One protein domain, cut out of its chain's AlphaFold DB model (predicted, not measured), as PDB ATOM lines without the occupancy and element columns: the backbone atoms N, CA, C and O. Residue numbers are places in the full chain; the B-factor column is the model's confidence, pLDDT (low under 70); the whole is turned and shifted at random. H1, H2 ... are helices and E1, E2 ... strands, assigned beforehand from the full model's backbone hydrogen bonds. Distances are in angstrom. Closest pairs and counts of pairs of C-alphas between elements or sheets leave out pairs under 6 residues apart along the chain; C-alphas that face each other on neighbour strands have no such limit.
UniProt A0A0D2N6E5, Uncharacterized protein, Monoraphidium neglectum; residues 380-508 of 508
ATOM      1  N   VAL A 380     -10.864  34.079  -9.138       92.19
ATOM      2  CA  VAL A 380     -12.331  34.231  -9.142       92.19
ATOM      3  C   VAL A 380     -12.876  34.172 -10.562       92.19
ATOM      4  O   VAL A 380     -12.157  34.478 -11.505       92.19
ATOM      5  N   GLN A 381     -14.151  33.811 -10.723       95.81
ATOM      6  CA  GLN A 381     -14.813  33.853 -12.026       95.81
ATOM      7  C   GLN A 381     -14.894  35.293 -12.555       95.81
ATOM      8  O   GLN A 381     -15.276  36.206 -11.819       95.81
ATOM      9  N   TRP A 382     -14.652  35.478 -13.853       96.44
ATOM     10  CA  TRP A 382     -14.915  36.743 -14.544       96.44
ATOM     11  C   TRP A 382     -15.651  36.532 -15.868       96.44
ATOM     12  O   TRP A 382     -15.854  35.405 -16.336       96.44
ATOM     13  N   LYS A 383     -16.097  37.644 -16.456       94.56
ATOM     14  CA  LYS A 383     -16.818  37.682 -17.728       94.56
ATOM     15  C   LYS A 383     -16.190  38.704 -18.661       94.56
ATOM     16  O   LYS A 383     -15.678  39.722 -18.210       94.56
ATOM     17  N   VAL A 384     -16.298  38.432 -19.953       92.00
ATOM     18  CA  VAL A 384     -15.935  39.335 -21.042       92.00
ATOM     19  C   VAL A 384     -17.126  39.405 -21.984       92.00
ATOM     20  O   VAL A 384     -17.631  38.369 -22.419       92.00
ATOM     21  N   THR A 385     -17.577  40.614 -22.315       84.12
ATOM     22  CA  THR A 385     -18.711  40.809 -23.228       84.12
ATOM     23  C   THR A 385     -18.194  41.238 -24.604       84.12
ATOM     24  O   THR A 385     -17.792  42.391 -24.781       84.12
ATOM     25  N   PRO A 386     -18.168  40.341 -25.604       85.31
ATOM     26  CA  PRO A 386     -17.835  40.709 -26.972       85.31
ATOM     27  C   PRO A 386     -18.924  41.587 -27.606       85.31
ATOM     28  O   PRO A 386     -20.073  41.613 -27.170       85.31
ATOM     29  N   ALA A 387     -18.574  42.268 -28.700       83.50
ATOM     30  CA  ALA A 387     -19.480  43.143 -29.448       83.50
ATOM     31  C   ALA A 387     -20.701  42.412 -30.042       83.50
ATOM     32  O   ALA A 387     -21.688  43.052 -30.390       83.50
ATOM     33  N   THR A 388     -20.645  41.081 -30.151       81.25
ATOM     34  CA  THR A 388     -21.768  40.230 -30.581       81.25
ATOM     35  C   THR A 388     -22.853  40.078 -29.512       81.25
ATOM     36  O   THR A 388     -23.944  39.621 -29.831       81.25
ATOM     37  N   GLY A 389     -22.572  40.448 -28.259       78.06
ATOM     38  CA  GLY A 389     -23.535  40.480 -27.159       78.06
ATOM     39  C   GLY A 389     -23.560  39.241 -26.261       78.06
ATOM     40  O   GLY A 389     -23.967  39.366 -25.110       78.06
ATOM     41  N   GLU A 390     -23.099  38.072 -26.717       84.62
ATOM     42  CA  GLU A 390     -23.047  36.858 -25.883       84.62
ATOM     43  C   GLU A 390     -21.843  36.875 -24.927       84.62
ATOM     44  O   GLU A 390     -20.706  36.811 -25.399       84.62
ATOM     45  N   PRO A 391     -22.048  36.926 -23.596       88.75
ATOM     46  CA  PRO A 391     -20.942  36.968 -22.648       88.75
ATOM     47  C   PRO A 391     -20.144  35.663 -22.655       88.75
ATOM     48  O   PRO A 391     -20.703  34.571 -22.540       88.75
ATOM     49  N   TRP A 392     -18.824  35.787 -22.707       93.62
ATOM     50  CA  TRP A 392     -17.895  34.705 -22.410       93.62
ATOM     51  C   TRP A 392     -17.499  34.780 -20.932       93.62
ATOM     52  O   TRP A 392     -17.396  35.869 -20.367       93.62
ATOM     53  N   SER A 393     -17.291  33.639 -20.283       95.25
ATOM     54  CA  SER A 393     -16.884  33.589 -18.877       95.25
ATOM     55  C   SER A 393     -15.874  32.490 -18.636       95.25
ATOM     56  O   SER A 393     -15.954  31.443 -19.278       95.25
ATOM     57  N   PHE A 394     -15.024  32.687 -17.639       97.00
ATOM     58  CA  PHE A 394     -14.059  31.690 -17.210       97.00
ATOM     59  C   PHE A 394     -14.067  31.561 -15.692       97.00
ATOM     60  O   PHE A 394     -14.062  32.565 -14.981       97.00
ATOM     61  N   ASP A 395     -14.078  30.319 -15.217       96.88
ATOM     62  CA  ASP A 395     -13.797  29.947 -13.835       96.88
ATOM     63  C   ASP A 395     -12.788  28.799 -13.871       96.88
ATOM     64  O   ASP A 395     -13.049  27.754 -14.469       96.88
ATOM     65  N   LYS A 396     -11.630  28.980 -13.231       95.56
ATOM     66  CA  LYS A 396     -10.586  27.952 -13.190       95.56
ATOM     67  C   LYS A 396     -11.071  26.641 -12.559       95.56
ATOM     68  O   LYS A 396     -10.586  25.575 -12.929       95.56
ATOM     69  N   LYS A 397     -12.061  26.695 -11.658       95.25
ATOM     70  CA  LYS A 397     -12.617  25.516 -10.972       95.25
ATOM     71  C   LYS A 397     -13.289  24.536 -11.934       95.25
ATOM     72  O   LYS A 397     -13.366  23.352 -11.618       95.25
ATOM     73  N   ASP A 398     -13.710  25.000 -13.112       96.19
ATOM     74  CA  ASP A 398     -14.263  24.145 -14.169       96.19
ATOM     75  C   ASP A 398     -13.208  23.207 -14.798       96.19
ATOM     76  O   ASP A 398     -13.573  22.285 -15.527       96.19
ATOM     77  N   PHE A 399     -11.919  23.417 -14.502       95.62
ATOM     78  CA  PHE A 399     -10.768  22.705 -15.074       95.62
ATOM     79  C   PHE A 399      -9.928  21.993 -14.000       95.62
ATOM     80  O   PHE A 399      -8.708  21.871 -14.119       95.62
ATOM     81  N   ASN A 400     -10.570  21.519 -12.928       92.56
ATOM     82  CA  ASN A 400      -9.905  20.791 -11.841       92.56
ATOM     83  C   ASN A 400      -9.331  19.421 -12.260       92.56
ATOM     84  O   ASN A 400      -8.365  18.950 -11.670       92.56
ATOM     85  N   ALA A 401      -9.906  18.795 -13.286       90.94
ATOM     86  CA  ALA A 401      -9.498  17.494 -13.816       90.94
ATOM     87  C   ALA A 401      -8.793  17.610 -15.180       90.94
ATOM     88  O   ALA A 401      -8.841  16.679 -15.985       90.94
ATOM     89  N   PHE A 402      -8.205  18.772 -15.481       94.25
ATOM     90  CA  PHE A 402      -7.555  19.026 -16.763       94.25
ATOM     91  C   PHE A 402      -6.217  18.283 -16.867       94.25
ATOM     92  O   PHE A 402      -5.283  18.554 -16.119       94.25
ATOM     93  N   ASP A 403      -6.125  17.344 -17.804       92.69
ATOM     94  CA  ASP A 403      -4.984  16.452 -17.988       92.69
ATOM     95  C   ASP A 403      -4.018  17.007 -19.045       92.69
ATOM     96  O   ASP A 403      -4.262  16.928 -20.257       92.69
ATOM     97  N   ILE A 404      -2.893  17.550 -18.575       93.25
ATOM     98  CA  ILE A 404      -1.846  18.114 -19.436       93.25
ATOM     99  C   ILE A 404      -1.041  17.045 -20.189       93.25
ATOM    100  O   ILE A 404      -0.322  17.383 -21.118       93.25
ATOM    101  N   SER A 405      -1.175  15.756 -19.855       91.88
ATOM    102  CA  SER A 405      -0.384  14.680 -20.472       91.88
ATOM    103  C   SER A 405      -0.992  14.118 -21.765       91.88
ATOM    104  O   SER A 405      -0.336  13.382 -22.506       91.88
ATOM    105  N   ARG A 406      -2.255  14.448 -22.065       93.88
ATOM    106  CA  ARG A 406      -2.964  13.905 -23.233       93.88
ATOM    107  C   ARG A 406      -2.640  14.682 -24.500       93.88
ATOM    108  O   ARG A 406      -3.110  15.798 -24.686       93.88
ATOM    109  N   CYS A 407      -1.905  14.042 -25.403       95.62
ATOM    110  CA  CYS A 407      -1.640  14.517 -26.761       95.62
ATOM    111  C   CYS A 407      -2.874  14.424 -27.687       95.62
ATOM    112  O   CYS A 407      -3.794  13.657 -27.394       95.62
ATOM    113  N   PRO A 408      -2.902  15.162 -28.818       96.19
ATOM    114  CA  PRO A 408      -4.016  15.103 -29.765       96.19
ATOM    115  C   PRO A 408      -4.142  13.713 -30.428       96.19
ATOM    116  O   PRO A 408      -3.142  12.995 -30.533       96.19
ATOM    117  N   PRO A 409      -5.334  13.332 -30.936       96.00
ATOM    118  CA  PRO A 409      -6.437  14.224 -31.274       96.00
ATOM    119  C   PRO A 409      -7.308  14.656 -30.090       96.00
ATOM    120  O   PRO A 409      -7.710  13.835 -29.270       96.00
ATOM    121  N   TRP A 410      -7.649  15.944 -30.050       95.25
ATOM    122  CA  TRP A 410      -8.582  16.514 -29.073       95.25
ATOM    123  C   TRP A 410      -9.905  16.900 -29.722       95.25
ATOM    124  O   TRP A 410      -9.951  17.308 -30.885       95.25
ATOM    125  N   GLU A 411     -10.979  16.848 -28.946       91.94
ATOM    126  CA  GLU A 411     -12.255  17.431 -29.341       91.94
ATOM    127  C   GLU A 411     -12.202  18.960 -29.197       91.94
ATOM    128  O   GLU A 411     -11.816  19.495 -28.157       91.94
ATOM    129  N   THR A 412     -12.561  19.688 -30.255       85.75
ATOM    130  CA  THR A 412     -12.500  21.158 -30.286       85.75
ATOM    131  C   THR A 412     -13.863  21.782 -30.008       85.75
ATOM    132  O   THR A 412     -14.874  21.271 -30.478       85.75
ATOM    133  N   GLY A 413     -13.896  22.939 -29.341       85.44
ATOM    134  CA  GLY A 413     -15.137  23.696 -29.108       85.44
ATOM    135  C   GLY A 413     -15.917  23.278 -27.857       85.44
ATOM    136  O   GLY A 413     -17.008  23.793 -27.614       85.44
ATOM    137  N   LEU A 414     -15.358  22.382 -27.040       92.25
ATOM    138  CA  LEU A 414     -15.911  22.050 -25.732       92.25
ATOM    139  C   LEU A 414     -15.875  23.269 -24.802       92.25
ATOM    140  O   LEU A 414     -14.888  24.000 -24.749       92.25
ATOM    141  N   LYS A 415     -16.942  23.457 -24.016       91.94
ATOM    142  CA  LYS A 415     -16.982  24.491 -22.967       91.94
ATOM    143  C   LYS A 415     -16.080  24.148 -21.780       91.94
ATOM    144  O   LYS A 415     -15.552  25.048 -21.141       91.94
ATOM    145  N   ARG A 416     -15.935  22.854 -21.480       95.00
ATOM    146  CA  ARG A 416     -15.143  22.314 -20.365       95.00
ATOM    147  C   ARG A 416     -14.307  21.116 -20.833       95.00
ATOM    148  O   ARG A 416     -14.630  19.980 -20.489       95.00
ATOM    149  N   PRO A 417     -13.312  21.334 -21.712       95.75
ATOM    150  CA  PRO A 417     -12.367  20.290 -22.092       95.75
ATOM    151  C   PRO A 417     -11.639  19.733 -20.865       95.75
ATOM    152  O   PRO A 417     -11.323  20.468 -19.934       95.75
ATOM    153  N   THR A 418     -11.339  18.436 -20.891       95.19
ATOM    154  CA  THR A 418     -10.523  17.752 -19.872       95.19
ATOM    155  C   THR A 418      -9.068  17.567 -20.305       95.19
ATOM    156  O   THR A 418      -8.282  16.996 -19.564       95.19
ATOM    157  N   SER A 419      -8.704  18.004 -21.513       95.19
ATOM    158  CA  SER A 419      -7.337  17.984 -22.053       95.19
ATOM    159  C   SER A 419      -7.226  18.898 -23.277       95.19
ATOM    160  O   SER A 419      -8.246  19.339 -23.814       95.19
ATOM    161  N   GLY A 420      -6.002  19.153 -23.741       95.75
ATOM    162  CA  GLY A 420      -5.742  19.993 -24.906       95.75
ATOM    163  C   GLY A 420      -5.644  21.461 -24.517       95.75
ATOM    164  O   GLY A 420      -4.739  21.841 -23.793       95.75
ATOM    165  N   LEU A 421      -6.555  22.307 -24.990       96.94
ATOM    166  CA  LEU A 421      -6.516  23.749 -24.717       96.94
ATOM    167  C   LEU A 421      -7.729  24.188 -23.901       96.94
ATOM    168  O   LEU A 421      -8.816  23.627 -24.041       96.94
ATOM    169  N   LEU A 422      -7.556  25.227 -23.086       97.19
ATOM    170  CA  LEU A 422      -8.654  25.913 -22.414       97.19
ATOM    171  C   LEU A 422      -9.533  26.636 -23.451       97.19
ATOM    172  O   LEU A 422      -9.020  27.088 -24.483       97.19
ATOM    173  N   PRO A 423     -10.850  26.781 -23.204       95.69
ATOM    174  CA  PRO A 423     -11.748  27.443 -24.143       95.69
ATOM    175  C   PRO A 423     -11.289  28.892 -24.365       95.69
ATOM    176  O   PRO A 423     -11.273  29.675 -23.412       95.69
ATOM    177  N   PRO A 424     -10.907  29.275 -25.597       94.94
ATOM    178  CA  PRO A 424     -10.315  30.580 -25.836       94.94
ATOM    179  C   PRO A 424     -11.347  31.693 -25.607       94.94
ATOM    180  O   PRO A 424     -12.529  31.510 -25.927       94.94
ATOM    181  N   PRO A 425     -10.925  32.860 -25.094       95.06
ATOM    182  CA  PRO A 425     -11.793  34.021 -25.026       95.06
ATOM    183  C   PRO A 425     -12.019  34.619 -26.428       95.06
ATOM    184  O   PRO A 425     -11.363  34.227 -27.401       95.06
ATOM    185  N   PRO A 426     -12.938  35.591 -26.577       93.44
ATOM    186  CA  PRO A 426     -13.087  36.329 -27.822       93.44
ATOM    187  C   PRO A 426     -11.775  37.003 -28.241       93.44
ATOM    188  O   PRO A 426     -11.013  37.488 -27.407       93.44
ATOM    189  N   ALA A 427     -11.537  37.104 -29.551       91.62
ATOM    190  CA  ALA A 427     -10.373  37.822 -30.061       91.62
ATOM    191  C   ALA A 427     -10.385  39.300 -29.601       91.62
ATOM    192  O   ALA A 427     -11.457  39.918 -29.601       91.62
ATOM    193  N   PRO A 428      -9.223  39.928 -29.328       90.94
ATOM    194  CA  PRO A 428      -9.149  41.326 -28.881       90.94
ATOM    195  C   PRO A 428      -9.830  42.349 -29.812       90.94
ATOM    196  O   PRO A 428     -10.197  43.450 -29.387       90.94
ATOM    197  N   SER A 429      -9.970  42.013 -31.100       89.38
ATOM    198  CA  SER A 429     -10.670  42.805 -32.122       89.38
ATOM    199  C   SER A 429     -12.198  42.708 -32.052       89.38
ATOM    200  O   SER A 429     -12.875  43.586 -32.578       89.38
ATOM    201  N   LYS A 430     -12.737  41.667 -31.404       90.75
ATOM    202  CA  LYS A 430     -14.177  41.415 -31.229       90.75
ATOM    203  C   LYS A 430     -14.740  41.998 -29.931       90.75
ATOM    204  O   LYS A 430     -15.943  41.911 -29.703       90.75
ATOM    205  N   LEU A 431     -13.891  42.565 -29.078       89.25
ATOM    206  CA  LEU A 431     -14.319  43.280 -27.879       89.25
ATOM    207  C   LEU A 431     -15.079  44.559 -28.237       89.25
ATOM    208  O   LEU A 431     -14.792  45.190 -29.259       89.25
ATOM    209  N   VAL A 432     -15.994  44.971 -27.357       84.56
ATOM    210  CA  VAL A 432     -16.628  46.291 -27.436       84.56
ATOM    211  C   VAL A 432     -15.538  47.371 -27.485       84.56
ATOM    212  O   VAL A 432     -14.497  47.291 -26.821       84.56
ATOM    213  N   LYS A 433     -15.734  48.367 -28.352       82.88
ATOM    214  CA  LYS A 433     -14.838  49.523 -28.424       82.88
ATOM    215  C   LYS A 433     -15.198  50.469 -27.285       82.88
ATOM    216  O   LYS A 433     -16.331  50.932 -27.215       82.88
ATOM    217  N   HIS A 434     -14.228  50.756 -26.429       82.31
ATOM    218  CA  HIS A 434     -14.354  51.746 -25.365       82.31
ATOM    219  C   HIS A 434     -13.611  53.014 -25.778       82.31
ATOM    220  O   HIS A 434     -12.502  52.931 -26.310       82.31
ATOM    221  N   ASN A 435     -14.234  54.170 -25.545       82.31
ATOM    222  CA  ASN A 435     -13.574  55.468 -25.706       82.31
ATOM    223  C   ASN A 435     -12.647  55.769 -24.524       82.31
ATOM    224  O   ASN A 435     -11.666  56.488 -24.681       82.31
ATOM    225  N   ASP A 436     -12.958  55.210 -23.352       89.06
ATOM    226  CA  ASP A 436     -12.126  55.325 -22.166       89.06
ATOM    227  C   ASP A 436     -10.970  54.311 -22.196       89.06
ATOM    228  O   ASP A 436     -11.153  53.116 -22.456       89.06
ATOM    229  N   SER A 437      -9.759  54.811 -21.943       90.12
ATOM    230  CA  SER A 437      -8.537  54.001 -21.976       90.12
ATOM    231  C   SER A 437      -8.457  52.988 -20.828       90.12
ATOM    232  O   SER A 437      -7.953  51.888 -21.044       90.12
ATOM    233  N   ILE A 438      -9.001  53.303 -19.647       92.19
ATOM    234  CA  ILE A 438      -8.975  52.413 -18.478       92.19
ATOM    235  C   ILE A 438      -9.928  51.241 -18.710       92.19
ATOM    236  O   ILE A 438      -9.538  50.090 -18.521       92.19
ATOM    237  N   ASP A 439     -11.140  51.510 -19.200       92.12
ATOM    238  CA  ASP A 439     -12.079  50.465 -19.610       92.12
ATOM    239  C   ASP A 439     -11.474  49.590 -20.712       92.12
ATOM    240  O   ASP A 439     -11.518  48.363 -20.632       92.12
ATOM    241  N   ARG A 440     -10.843  50.197 -21.729       92.56
ATOM    242  CA  ARG A 440     -10.201  49.421 -22.798       92.56
ATOM    243  C   ARG A 440      -9.087  48.522 -22.260       92.56
ATOM    244  O   ARG A 440      -8.951  47.394 -22.731       92.56
ATOM    245  N   TYR A 441      -8.294  49.020 -21.317       95.12
ATOM    246  CA  TYR A 441      -7.214  48.267 -20.693       95.12
ATOM    247  C   TYR A 441      -7.759  47.108 -19.853       95.12
ATOM    248  O   TYR A 441      -7.332  45.974 -20.048       95.12
ATOM    249  N   ARG A 442      -8.782  47.359 -19.022       95.31
ATOM    250  CA  ARG A 442      -9.494  46.335 -18.242       95.31
ATOM    251  C   ARG A 442      -9.984  45.178 -19.112       95.31
ATOM    252  O   ARG A 442      -9.743  44.022 -18.776       95.31
ATOM    253  N   GLU A 443     -10.660  45.475 -20.224       94.06
ATOM    254  CA  GLU A 443     -11.195  44.433 -21.115       94.06
ATOM    255  C   GLU A 443     -10.084  43.620 -21.798       94.06
ATOM    256  O   GLU A 443     -10.256  42.429 -22.040       94.06
ATOM    257  N   LEU A 444      -8.937  44.238 -22.106       96.19
ATOM    258  CA  LEU A 444      -7.784  43.524 -22.665       96.19
ATOM    259  C   LEU A 444      -7.110  42.630 -21.617       96.19
ATOM    260  O   LEU A 444      -6.866  41.461 -21.903       96.19
ATOM    261  N   LEU A 445      -6.878  43.141 -20.403       97.00
ATOM    262  CA  LEU A 445      -6.331  42.365 -19.283       97.00
ATOM    263  C   LEU A 445      -7.198  41.138 -18.964       97.00
ATOM    264  O   LEU A 445      -6.684  40.080 -18.617       97.00
ATOM    265  N   ALA A 446      -8.518  41.238 -19.140       97.25
ATOM    266  CA  ALA A 446      -9.436  40.124 -18.915       97.25
ATOM    267  C   ALA A 446      -9.263  38.946 -19.902       97.25
ATOM    268  O   ALA A 446      -9.756  37.849 -19.631       97.25
ATOM    269  N   LEU A 447      -8.580  39.145 -21.034       97.69
ATOM    270  CA  LEU A 447      -8.263  38.084 -22.001       97.69
ATOM    271  C   LEU A 447      -6.958  37.345 -21.669       97.69
ATOM    272  O   LEU A 447      -6.776  36.192 -22.066       97.69
ATOM    273  N   GLU A 448      -6.047  38.015 -20.966       97.81
ATOM    274  CA  GLU A 448      -4.653  37.606 -20.808       97.81
ATOM    275  C   GLU A 448      -4.452  36.273 -20.079       97.81
ATOM    276  O   GLU A 448      -3.657  35.474 -20.582       97.81
ATOM    277  N   PRO A 449      -5.174  35.944 -18.984       98.31
ATOM    278  CA  PRO A 449      -4.937  34.694 -18.269       98.31
ATOM    279  C   PRO A 449      -5.123  33.453 -19.142       98.31
ATOM    280  O   PRO A 449      -4.266  32.573 -19.162       98.31
ATOM    281  N   VAL A 450      -6.209  33.395 -19.918       98.19
ATOM    282  CA  VAL A 450      -6.519  32.212 -20.734       98.19
ATOM    283  C   VAL A 450      -5.655  32.144 -21.988       98.19
ATOM    284  O   VAL A 450      -5.242  31.051 -22.374       98.19
ATOM    285  N   LEU A 451      -5.340  33.282 -22.618       98.25
ATOM    286  CA  LEU A 451      -4.420  33.281 -23.759       98.25
ATOM    287  C   LEU A 451      -2.996  32.896 -23.337       98.25
ATOM    288  O   LEU A 451      -2.363  32.105 -24.030       98.25
ATOM    289  N   THR A 452      -2.535  33.355 -22.170       98.50
ATOM    290  CA  THR A 452      -1.237  32.960 -21.600       98.50
ATOM    291  C   THR A 452      -1.213  31.477 -21.235       98.50
ATOM    292  O   THR A 452      -0.271  30.774 -21.591       98.50
ATOM    293  N   ALA A 453      -2.268  30.969 -20.589       98.19
ATOM    294  CA  ALA A 453      -2.383  29.549 -20.262       98.19
ATOM    295  C   ALA A 453      -2.374  28.664 -21.518       98.19
ATOM    296  O   ALA A 453      -1.659  27.666 -21.572       98.19
ATOM    297  N   ASN A 454      -3.103  29.051 -22.569       98.31
ATOM    298  CA  ASN A 454      -3.089  28.321 -23.836       98.31
ATOM    299  C   ASN A 454      -1.728  28.384 -24.540       98.31
ATOM    300  O   ASN A 454      -1.299  27.372 -25.095       98.31
ATOM    301  N   ALA A 455      -1.024  29.519 -24.493       98.31
ATOM    302  CA  ALA A 455       0.337  29.628 -25.022       98.31
ATOM    303  C   ALA A 455       1.309  28.698 -24.268       98.31
ATOM    304  O   ALA A 455       2.082  27.966 -24.892       98.31
ATOM    305  N   ALA A 456       1.204  28.645 -22.935       97.12
ATOM    306  CA  ALA A 456       1.978  27.736 -22.091       97.12
ATOM    307  C   ALA A 456       1.684  26.257 -22.394       97.12
ATOM    308  O   ALA A 456       2.608  25.453 -22.540       97.12
ATOM    309  N   LEU A 457       0.405  25.900 -22.547       96.94
ATOM    310  CA  LEU A 457      -0.031  24.557 -22.936       96.94
ATOM    311  C   LEU A 457       0.504  24.173 -24.319       96.94
ATOM    312  O   LEU A 457       1.049  23.086 -24.485       96.94
ATOM    313  N   CYS A 458       0.434  25.071 -25.303       97.50
ATOM    314  CA  CYS A 458       1.014  24.834 -26.623       97.50
ATOM    315  C   CYS A 458       2.526  24.611 -26.568       97.50
ATOM    316  O   CYS A 458       3.013  23.642 -27.152       97.50
ATOM    317  N   GLN A 459       3.263  25.429 -25.811       95.38
ATOM    318  CA  GLN A 459       4.695  25.210 -25.590       95.38
ATOM    319  C   GLN A 459       4.964  23.832 -24.962       95.38
ATOM    320  O   GLN A 459       5.926  23.159 -25.330       95.38
ATOM    321  N   HIS A 460       4.119  23.398 -24.024       94.69
ATOM    322  CA  HIS A 460       4.221  22.078 -23.413       94.69
ATOM    323  C   HIS A 460       3.974  20.949 -24.424       94.69
ATOM    324  O   HIS A 460       4.838  20.090 -24.603       94.69
ATOM    325  N   TYR A 461       2.854  20.973 -25.149       95.69
ATOM    326  CA  TYR A 461       2.509  19.915 -26.100       95.69
ATOM    327  C   TYR A 461       3.459  19.829 -27.291       95.69
ATOM    328  O   TYR A 461       3.760  18.724 -27.734       95.69
ATOM    329  N   LEU A 462       3.973  20.955 -27.793       95.12
ATOM    330  CA  LEU A 462       4.982  20.958 -28.859       95.12
ATOM    331  C   LEU A 462       6.282  20.251 -28.444       95.12
ATOM    332  O   LEU A 462       7.011  19.777 -29.310       95.12
ATOM    333  N   ARG A 463       6.556  20.154 -27.137       92.50
ATOM    334  CA  ARG A 463       7.710  19.436 -26.588       92.50
ATOM    335  C   ARG A 463       7.434  17.948 -26.388       92.50
ATOM    336  O   ARG A 463       8.282  17.130 -26.723       92.50
ATOM    337  N   ILE A 464       6.279  17.602 -25.817       92.25
ATOM    338  CA  ILE A 464       6.006  16.226 -25.362       92.25
ATOM    339  C   ILE A 464       5.253  15.367 -26.385       92.25
ATOM    340  O   ILE A 464       5.306  14.139 -26.325       92.25
ATOM    341  N   CYS A 465       4.537  15.981 -27.328       94.44
ATOM    342  CA  CYS A 465       3.703  15.267 -28.286       94.44
ATOM    343  C   CYS A 465       4.392  15.091 -29.634       94.44
ATOM    344  O   CYS A 465       5.157  15.934 -30.097       94.44
ATOM    345  N   ARG A 466       4.033  14.010 -30.336       96.44
ATOM    346  CA  ARG A 466       4.415  13.857 -31.742       96.44
ATOM    347  C   ARG A 466       3.772  14.970 -32.581       96.44
ATOM    348  O   ARG A 466       2.577  15.237 -32.398       96.44
ATOM    349  N   PRO A 467       4.506  15.567 -33.538       97.12
ATOM    350  CA  PRO A 467       3.939  16.549 -34.452       97.12
ATOM    351  C   PRO A 467       2.688  16.009 -35.153       97.12
ATOM    352  O   PRO A 467       2.674  14.893 -35.673       97.12
ATOM    353  N   SER A 468       1.628  16.812 -35.180       97.75
ATOM    354  CA  SER A 468       0.383  16.481 -35.870       97.75
ATOM    355  C   SER A 468      -0.224  17.728 -36.504       97.75
ATOM    356  O   SER A 468       0.002  18.847 -36.044       97.75
ATOM    357  N   LYS A 469      -1.040  17.537 -37.551       97.25
ATOM    358  CA  LYS A 469      -1.741  18.645 -38.222       97.25
ATOM    359  C   LYS A 469      -2.649  19.417 -37.265       97.25
ATOM    360  O   LYS A 469      -2.757  20.631 -37.393       97.25
ATOM    361  N   GLN A 470      -3.304  18.722 -36.328       96.69
ATOM    362  CA  GLN A 470      -4.144  19.389 -35.339       96.69
ATOM    363  C   GLN A 470      -3.293  20.234 -34.393       96.69
ATOM    364  O   GLN A 470      -3.622  21.401 -34.229       96.69
ATOM    365  N   LEU A 471      -2.209  19.676 -33.833       97.56
ATOM    366  CA  LEU A 471      -1.331  20.388 -32.898       97.56
ATOM    367  C   LEU A 471      -0.771  21.673 -33.511       97.56
ATOM    368  O   LEU A 471      -0.924  22.734 -32.919       97.56
ATOM    369  N   ALA A 472      -0.192  21.577 -34.713       97.56
ATOM    370  CA  ALA A 472       0.350  22.735 -35.421       97.56
ATOM    371  C   ALA A 472      -0.730  23.810 -35.614       97.56
ATOM    372  O   ALA A 472      -0.599  24.922 -35.120       97.56
ATOM    373  N   ARG A 473      -1.875  23.433 -36.200       97.12
ATOM    374  CA  ARG A 473      -2.967  24.374 -36.476       97.12
ATOM    375  C   ARG A 473      -3.506  25.062 -35.221       97.12
ATOM    376  O   ARG A 473      -3.802  26.250 -35.272       97.12
ATOM    377  N   VAL A 474      -3.750  24.324 -34.133       96.19
ATOM    378  CA  VAL A 474      -4.327  24.942 -32.926       96.19
ATOM    379  C   VAL A 474      -3.319  25.844 -32.226       96.19
ATOM    380  O   VAL A 474      -3.727  26.880 -31.711       96.19
ATOM    381  N   CYS A 475      -2.031  25.500 -32.255       97.56
ATOM    382  CA  CYS A 475      -0.998  26.328 -31.648       97.56
ATOM    383  C   CYS A 475      -0.652  27.570 -32.469       97.56
ATOM    384  O   CYS A 475      -0.434  28.609 -31.859       97.56
ATOM    385  N   ASP A 476      -0.740  27.518 -33.801       97.69
ATOM    386  CA  ASP A 476      -0.648  28.720 -34.644       97.69
ATOM    387  C   ASP A 476      -1.766  29.723 -34.290       97.69
ATOM    388  O   ASP A 476      -1.519  30.907 -34.093       97.69
ATOM    389  N   ILE A 477      -3.007  29.241 -34.110       96.12
ATOM    390  CA  ILE A 477      -4.149  30.087 -33.709       96.12
ATOM    391  C   ILE A 477      -3.939  30.702 -32.317       96.12
ATOM    392  O   ILE A 477      -4.334  31.847 -32.077       96.12
ATOM    393  N   VAL A 478      -3.381  29.929 -31.381       96.94
ATOM    394  CA  VAL A 478      -3.083  30.405 -30.025       96.94
ATOM    395  C   VAL A 478      -2.001  31.477 -30.055       96.94
ATOM    396  O   VAL A 478      -2.189  32.510 -29.414       96.94
ATOM    397  N   ASP A 479      -0.913  31.259 -30.796       96.94
ATOM    398  CA  ASP A 479       0.177  32.229 -30.914       96.94
ATOM    399  C   ASP A 479      -0.322  33.533 -31.545       96.94
ATOM    400  O   ASP A 479      -0.186  34.591 -30.935       96.94
ATOM    401  N   ASP A 480      -1.048  33.464 -32.666       96.75
ATOM    402  CA  ASP A 480      -1.660  34.639 -33.302       96.75
ATOM    403  C   ASP A 480      -2.514  35.454 -32.313       96.75
ATOM    404  O   ASP A 480      -2.439  36.687 -32.258       96.75
ATOM    405  N   ALA A 481      -3.340  34.777 -31.507       96.50
ATOM    406  CA  ALA A 481      -4.192  35.429 -30.516       96.50
ATOM    407  C   ALA A 481      -3.383  36.042 -29.362       96.50
ATOM    408  O   ALA A 481      -3.684  37.164 -28.939       96.50
ATOM    409  N   TYR A 482      -2.374  35.323 -28.868       97.38
ATOM    410  CA  TYR A 482      -1.488  35.756 -27.791       97.38
ATOM    411  C   TYR A 482      -0.666  36.983 -28.208       97.38
ATOM    412  O   TYR A 482      -0.733  38.019 -27.542       97.38
ATOM    413  N   GLN A 483      -0.009  36.940 -29.370       96.38
ATOM    414  CA  GLN A 483       0.760  38.066 -29.911       96.38
ATOM    415  C   GLN A 483      -0.129  39.287 -30.186       96.38
ATOM    416  O   GLN A 483       0.222  40.423 -29.853       96.38
ATOM    417  N   ALA A 484      -1.328  39.074 -30.744       95.94
ATOM    418  CA  ALA A 484      -2.275  40.159 -30.995       95.94
ATOM    419  C   ALA A 484      -2.758  40.845 -29.705       95.94
ATOM    420  O   ALA A 484      -3.046  42.051 -29.728       95.94
ATOM    421  N   LEU A 485      -2.882  40.099 -28.601       97.12
ATOM    422  CA  LEU A 485      -3.190  40.661 -27.291       97.12
ATOM    423  C   LEU A 485      -1.985  41.415 -26.720       97.12
ATOM    424  O   LEU A 485      -2.145  42.589 -26.383       97.12
ATOM    425  N   ASN A 486      -0.804  40.792 -26.664       96.00
ATOM    426  CA  ASN A 486       0.409  41.394 -26.099       96.00
ATOM    427  C   ASN A 486       0.728  42.736 -26.757       96.00
ATOM    428  O   ASN A 486       0.845  43.749 -26.076       96.00
ATOM    429  N   HIS A 487       0.687  42.802 -28.088       95.19
ATOM    430  CA  HIS A 487       0.914  44.050 -28.817       95.19
ATOM    431  C   HIS A 487      -0.124  45.155 -28.503       95.19
ATOM    432  O   HIS A 487       0.099  46.352 -28.712       95.19
ATOM    433  N   LYS A 488      -1.335  44.800 -28.057       95.56
ATOM    434  CA  LYS A 488      -2.320  45.782 -27.571       95.56
ATOM    435  C   LYS A 488      -2.039  46.176 -26.127       95.56
ATOM    436  O   LYS A 488      -2.137  47.364 -25.835       95.56
ATOM    437  N   LEU A 489      -1.700  45.217 -25.271       95.94
ATOM    438  CA  LEU A 489      -1.383  45.449 -23.868       95.94
ATOM    439  C   LEU A 489      -0.133  46.310 -23.697       95.94
ATOM    440  O   LEU A 489      -0.225  47.300 -22.992       95.94
ATOM    441  N   GLU A 490       0.950  46.063 -24.436       94.06
ATOM    442  CA  GLU A 490       2.169  46.890 -24.400       94.06
ATOM    443  C   GLU A 490       1.878  48.377 -24.657       94.06
ATOM    444  O   GLU A 490       2.399  49.266 -23.981       94.06
ATOM    445  N   ARG A 491       0.985  48.670 -25.615       92.81
ATOM    446  CA  ARG A 491       0.536  50.047 -25.870       92.81
ATOM    447  C   ARG A 491      -0.256  50.617 -24.698       92.81
ATOM    448  O   ARG A 491      -0.074  51.785 -24.368       92.81
ATOM    449  N   MET A 492      -1.139  49.823 -24.093       93.56
ATOM    450  CA  MET A 492      -1.924  50.263 -22.937       93.56
ATOM    451  C   MET A 492      -1.045  50.460 -21.701       93.56
ATOM    452  O   MET A 492      -1.196  51.475 -21.034       93.56
ATOM    453  N   ASP A 493      -0.085  49.571 -21.447       92.81
ATOM    454  CA  ASP A 493       0.903  49.702 -20.374       92.81
ATOM    455  C   ASP A 493       1.693  51.012 -20.528       92.81
ATOM    456  O   ASP A 493       1.876  51.746 -19.557       92.81
ATOM    457  N   GLY A 494       2.085  51.369 -21.759       90.62
ATOM    458  CA  GLY A 494       2.713  52.659 -22.059       90.62
ATOM    459  C   GLY A 494       1.815  53.868 -21.759       90.62
ATOM    460  O   GLY A 494       2.281  54.854 -21.191       90.62
ATOM    461  N   ILE A 495       0.523  53.797 -22.096       89.25
ATOM    462  CA  ILE A 495      -0.454  54.858 -21.789       89.25
ATOM    463  C   ILE A 495      -0.641  55.006 -20.273       89.25
ATOM    464  O   ILE A 495      -0.623  56.128 -19.761       89.25
ATOM    465  N   MET A 496      -0.784  53.892 -19.555       87.31
ATOM    466  CA  MET A 496      -0.980  53.888 -18.103       87.31
ATOM    467  C   MET A 496       0.249  54.435 -17.371       87.31
ATOM    468  O   MET A 496       0.106  55.329 -16.541       87.31
ATOM    469  N   ALA A 497       1.457  54.020 -17.768       84.88
ATOM    470  CA  ALA A 497       2.703  54.530 -17.196       84.88
ATOM    471  C   ALA A 497       2.853  56.060 -17.350       84.88
ATOM    472  O   ALA A 497       3.363  56.733 -16.451       84.88
ATOM    473  N   CYS A 498       2.388  56.633 -18.467       77.44
ATOM    474  CA  CYS A 498       2.349  58.088 -18.670       77.44
ATOM    475  C   CYS A 498       1.323  58.780 -17.756       77.44
ATOM    476  O   CYS A 498       1.591  59.862 -17.229       77.44
ATOM    477  N   GLY A 499       0.148  58.172 -17.566       68.38
ATOM    478  CA  GLY A 499      -0.880  58.676 -16.654       68.38
ATOM    479  C   GLY A 499      -0.396  58.719 -15.203       68.38
ATOM    480  O   GLY A 499      -0.582  59.733 -14.521       68.38
ATOM    481  N   ASP A 500       0.294  57.668 -14.763       60.03
ATOM    482  CA  ASP A 500       0.885  57.575 -13.424       60.03
ATOM    483  C   ASP A 500       1.970  58.646 -13.221       60.03
ATOM    484  O   ASP A 500       2.007  59.317 -12.186       60.03
ATOM    485  N   PHE A 501       2.787  58.901 -14.249       56.19
ATOM    486  CA  PHE A 501       3.773  59.985 -14.243       56.19
ATOM    487  C   PHE A 501       3.126  61.365 -14.050       56.19
ATOM    488  O   PHE A 501       3.566  62.141 -13.200       56.19
ATOM    489  N   LEU A 502       2.059  61.684 -14.790       47.91
ATOM    490  CA  LEU A 502       1.378  62.980 -14.677       47.91
ATOM    491  C   LEU A 502       0.691  63.169 -13.316       47.91
ATOM    492  O   LEU A 502       0.726  64.267 -12.760       47.91
ATOM    493  N   ARG A 503       0.114  62.103 -12.744       56.56
ATOM    494  CA  ARG A 503      -0.474  62.134 -11.393       56.56
ATOM    495  C   ARG A 503       0.577  62.366 -10.312       56.56
ATOM    496  O   ARG A 503       0.325  63.135  -9.389       56.56
ATOM    497  N   PHE A 504       1.754  61.754 -10.445       47.00
ATOM    498  CA  PHE A 504       2.862  61.944  -9.509       47.00
ATOM    499  C   PHE A 504       3.339  63.405  -9.461       47.00
ATOM    500  O   PHE A 504       3.596  63.925  -8.380       47.00
ATOM    501  N   PHE A 505       3.399  64.095 -10.607       42.62
ATOM    502  CA  PHE A 505       3.767  65.517 -10.666       42.62
ATOM    503  C   PHE A 505       2.658  66.472 -10.222       42.62
ATOM    504  O   PHE A 505       2.961  67.551  -9.735       42.62
ATOM    505  N   ALA A 506       1.386  66.100 -10.375       41.06
ATOM    506  CA  ALA A 506       0.273  66.909  -9.880       41.06
ATOM    507  C   ALA A 506       0.105  66.832  -8.347       41.06
ATOM    508  O   ALA A 506      -0.550  67.693  -7.762       41.06
ATOM    509  N   ALA A 507       0.660  65.795  -7.710       39.53
ATOM    510  CA  ALA A 507       0.600  65.564  -6.267       39.53
ATOM    511  C   ALA A 507       1.863  66.014  -5.496       39.53
ATOM    512  O   ALA A 507       1.862  65.949  -4.264       39.53
ATOM    513  N   ALA A 508       2.917  66.440  -6.202       38.50
ATOM    514  CA  ALA A 508       4.156  67.004  -5.651       38.50
ATOM    515  C   ALA A 508       4.124  68.536  -5.706       38.50
ATOM    516  O   ALA A 508       4.666  69.163  -4.764       38.50
TER     517      ALA A 508
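Overview. This is residues 380 to 508 of the 508 residues of an uncharacterized protein of Monoraphidium neglectum (UniProt A0A0D2N6E5). One very long helix, H4, runs almost the whole length of the model; H3 and H2 are set against it along one side, H3 at its first part and H2 farther along, and its last turns stick out alone at residues 497 to 506. A small strand hairpin, E1 and E2, and the short helix H1 lie off to one side, where the long unnamed stretch of residues 400 to 436 also winds. The printed part has 129 residues, with named elements in the order E1, E2, H1, H2, H3, H4; the two strands form an antiparallel sheet, and the class is mostly helix. The whole is loose, with a radius of gyration of the C-alphas of 17.3 A, and elongated, spanning 58 by 30 by 25 A.

Arrangement. Start at E1, residues 382 to 384, and E2, residues 392 to 394: they form an antiparallel hairpin at 155 degrees, with N 384 and O 392 2.8 A apart and N 392 and O 384 2.9 A apart, both within hydrogen-bond range. Next comes H1, residues 396 to 399, which touches no helix. Look then at H2, residues 437 to 445; the closest C-alphas of E1 and H2, those of Val 384 and Glu 443, are 7.0 A apart. H3, residues 448 to 464, and H2 meet only through their link; E2 and H3 are apart, only just, their closest C-alphas 8.3 A from each other. H4, residues 469 to 506, touches H3 with its residues 471 to 485 alone, closest at the C-alphas of Leu 451 and Tyr 482, 5.6 A; the two form a helical hairpin, opposite ways at a steep tilt of 39 degrees. With residues 485 to 492 alone H4 touches H2, closest at the C-alphas of Tyr 441 and Met 492, 6.1 A, opposite ways at a shallow tilt of 33 degrees, only just short of steep. In H2 every O i to N i+4 pair is within hydrogen-bond range, in H3 12 of 13 and in H4 32 of 34; H1 is too short for such a pair.

Along the chain. Find C-alpha 382 at (-14.915, 36.743, -14.544), where E1 begins. H2 measures 12.1 A from first to last C-alpha and H3 24.3 A. From C-alpha 469 at (-1.741, 18.645, -38.222) H4 runs 56.0 A to C-alpha 506 at (0.273, 66.909, -9.880).

Size, cuts and confidence. The C-alphas farthest apart, those of Pro 409 and Ala 508, are 59.6 A apart. The printed part has no cut and ends at the chain's last residue. The link from H1 to H2, 37 residues, is long. Residues 497 to 508 stand free; the body without them spans 45 by 25 by 23 A. Mean pLDDT of the printed part is 90.1, but look at residues 499 to 508 and you find it under 70.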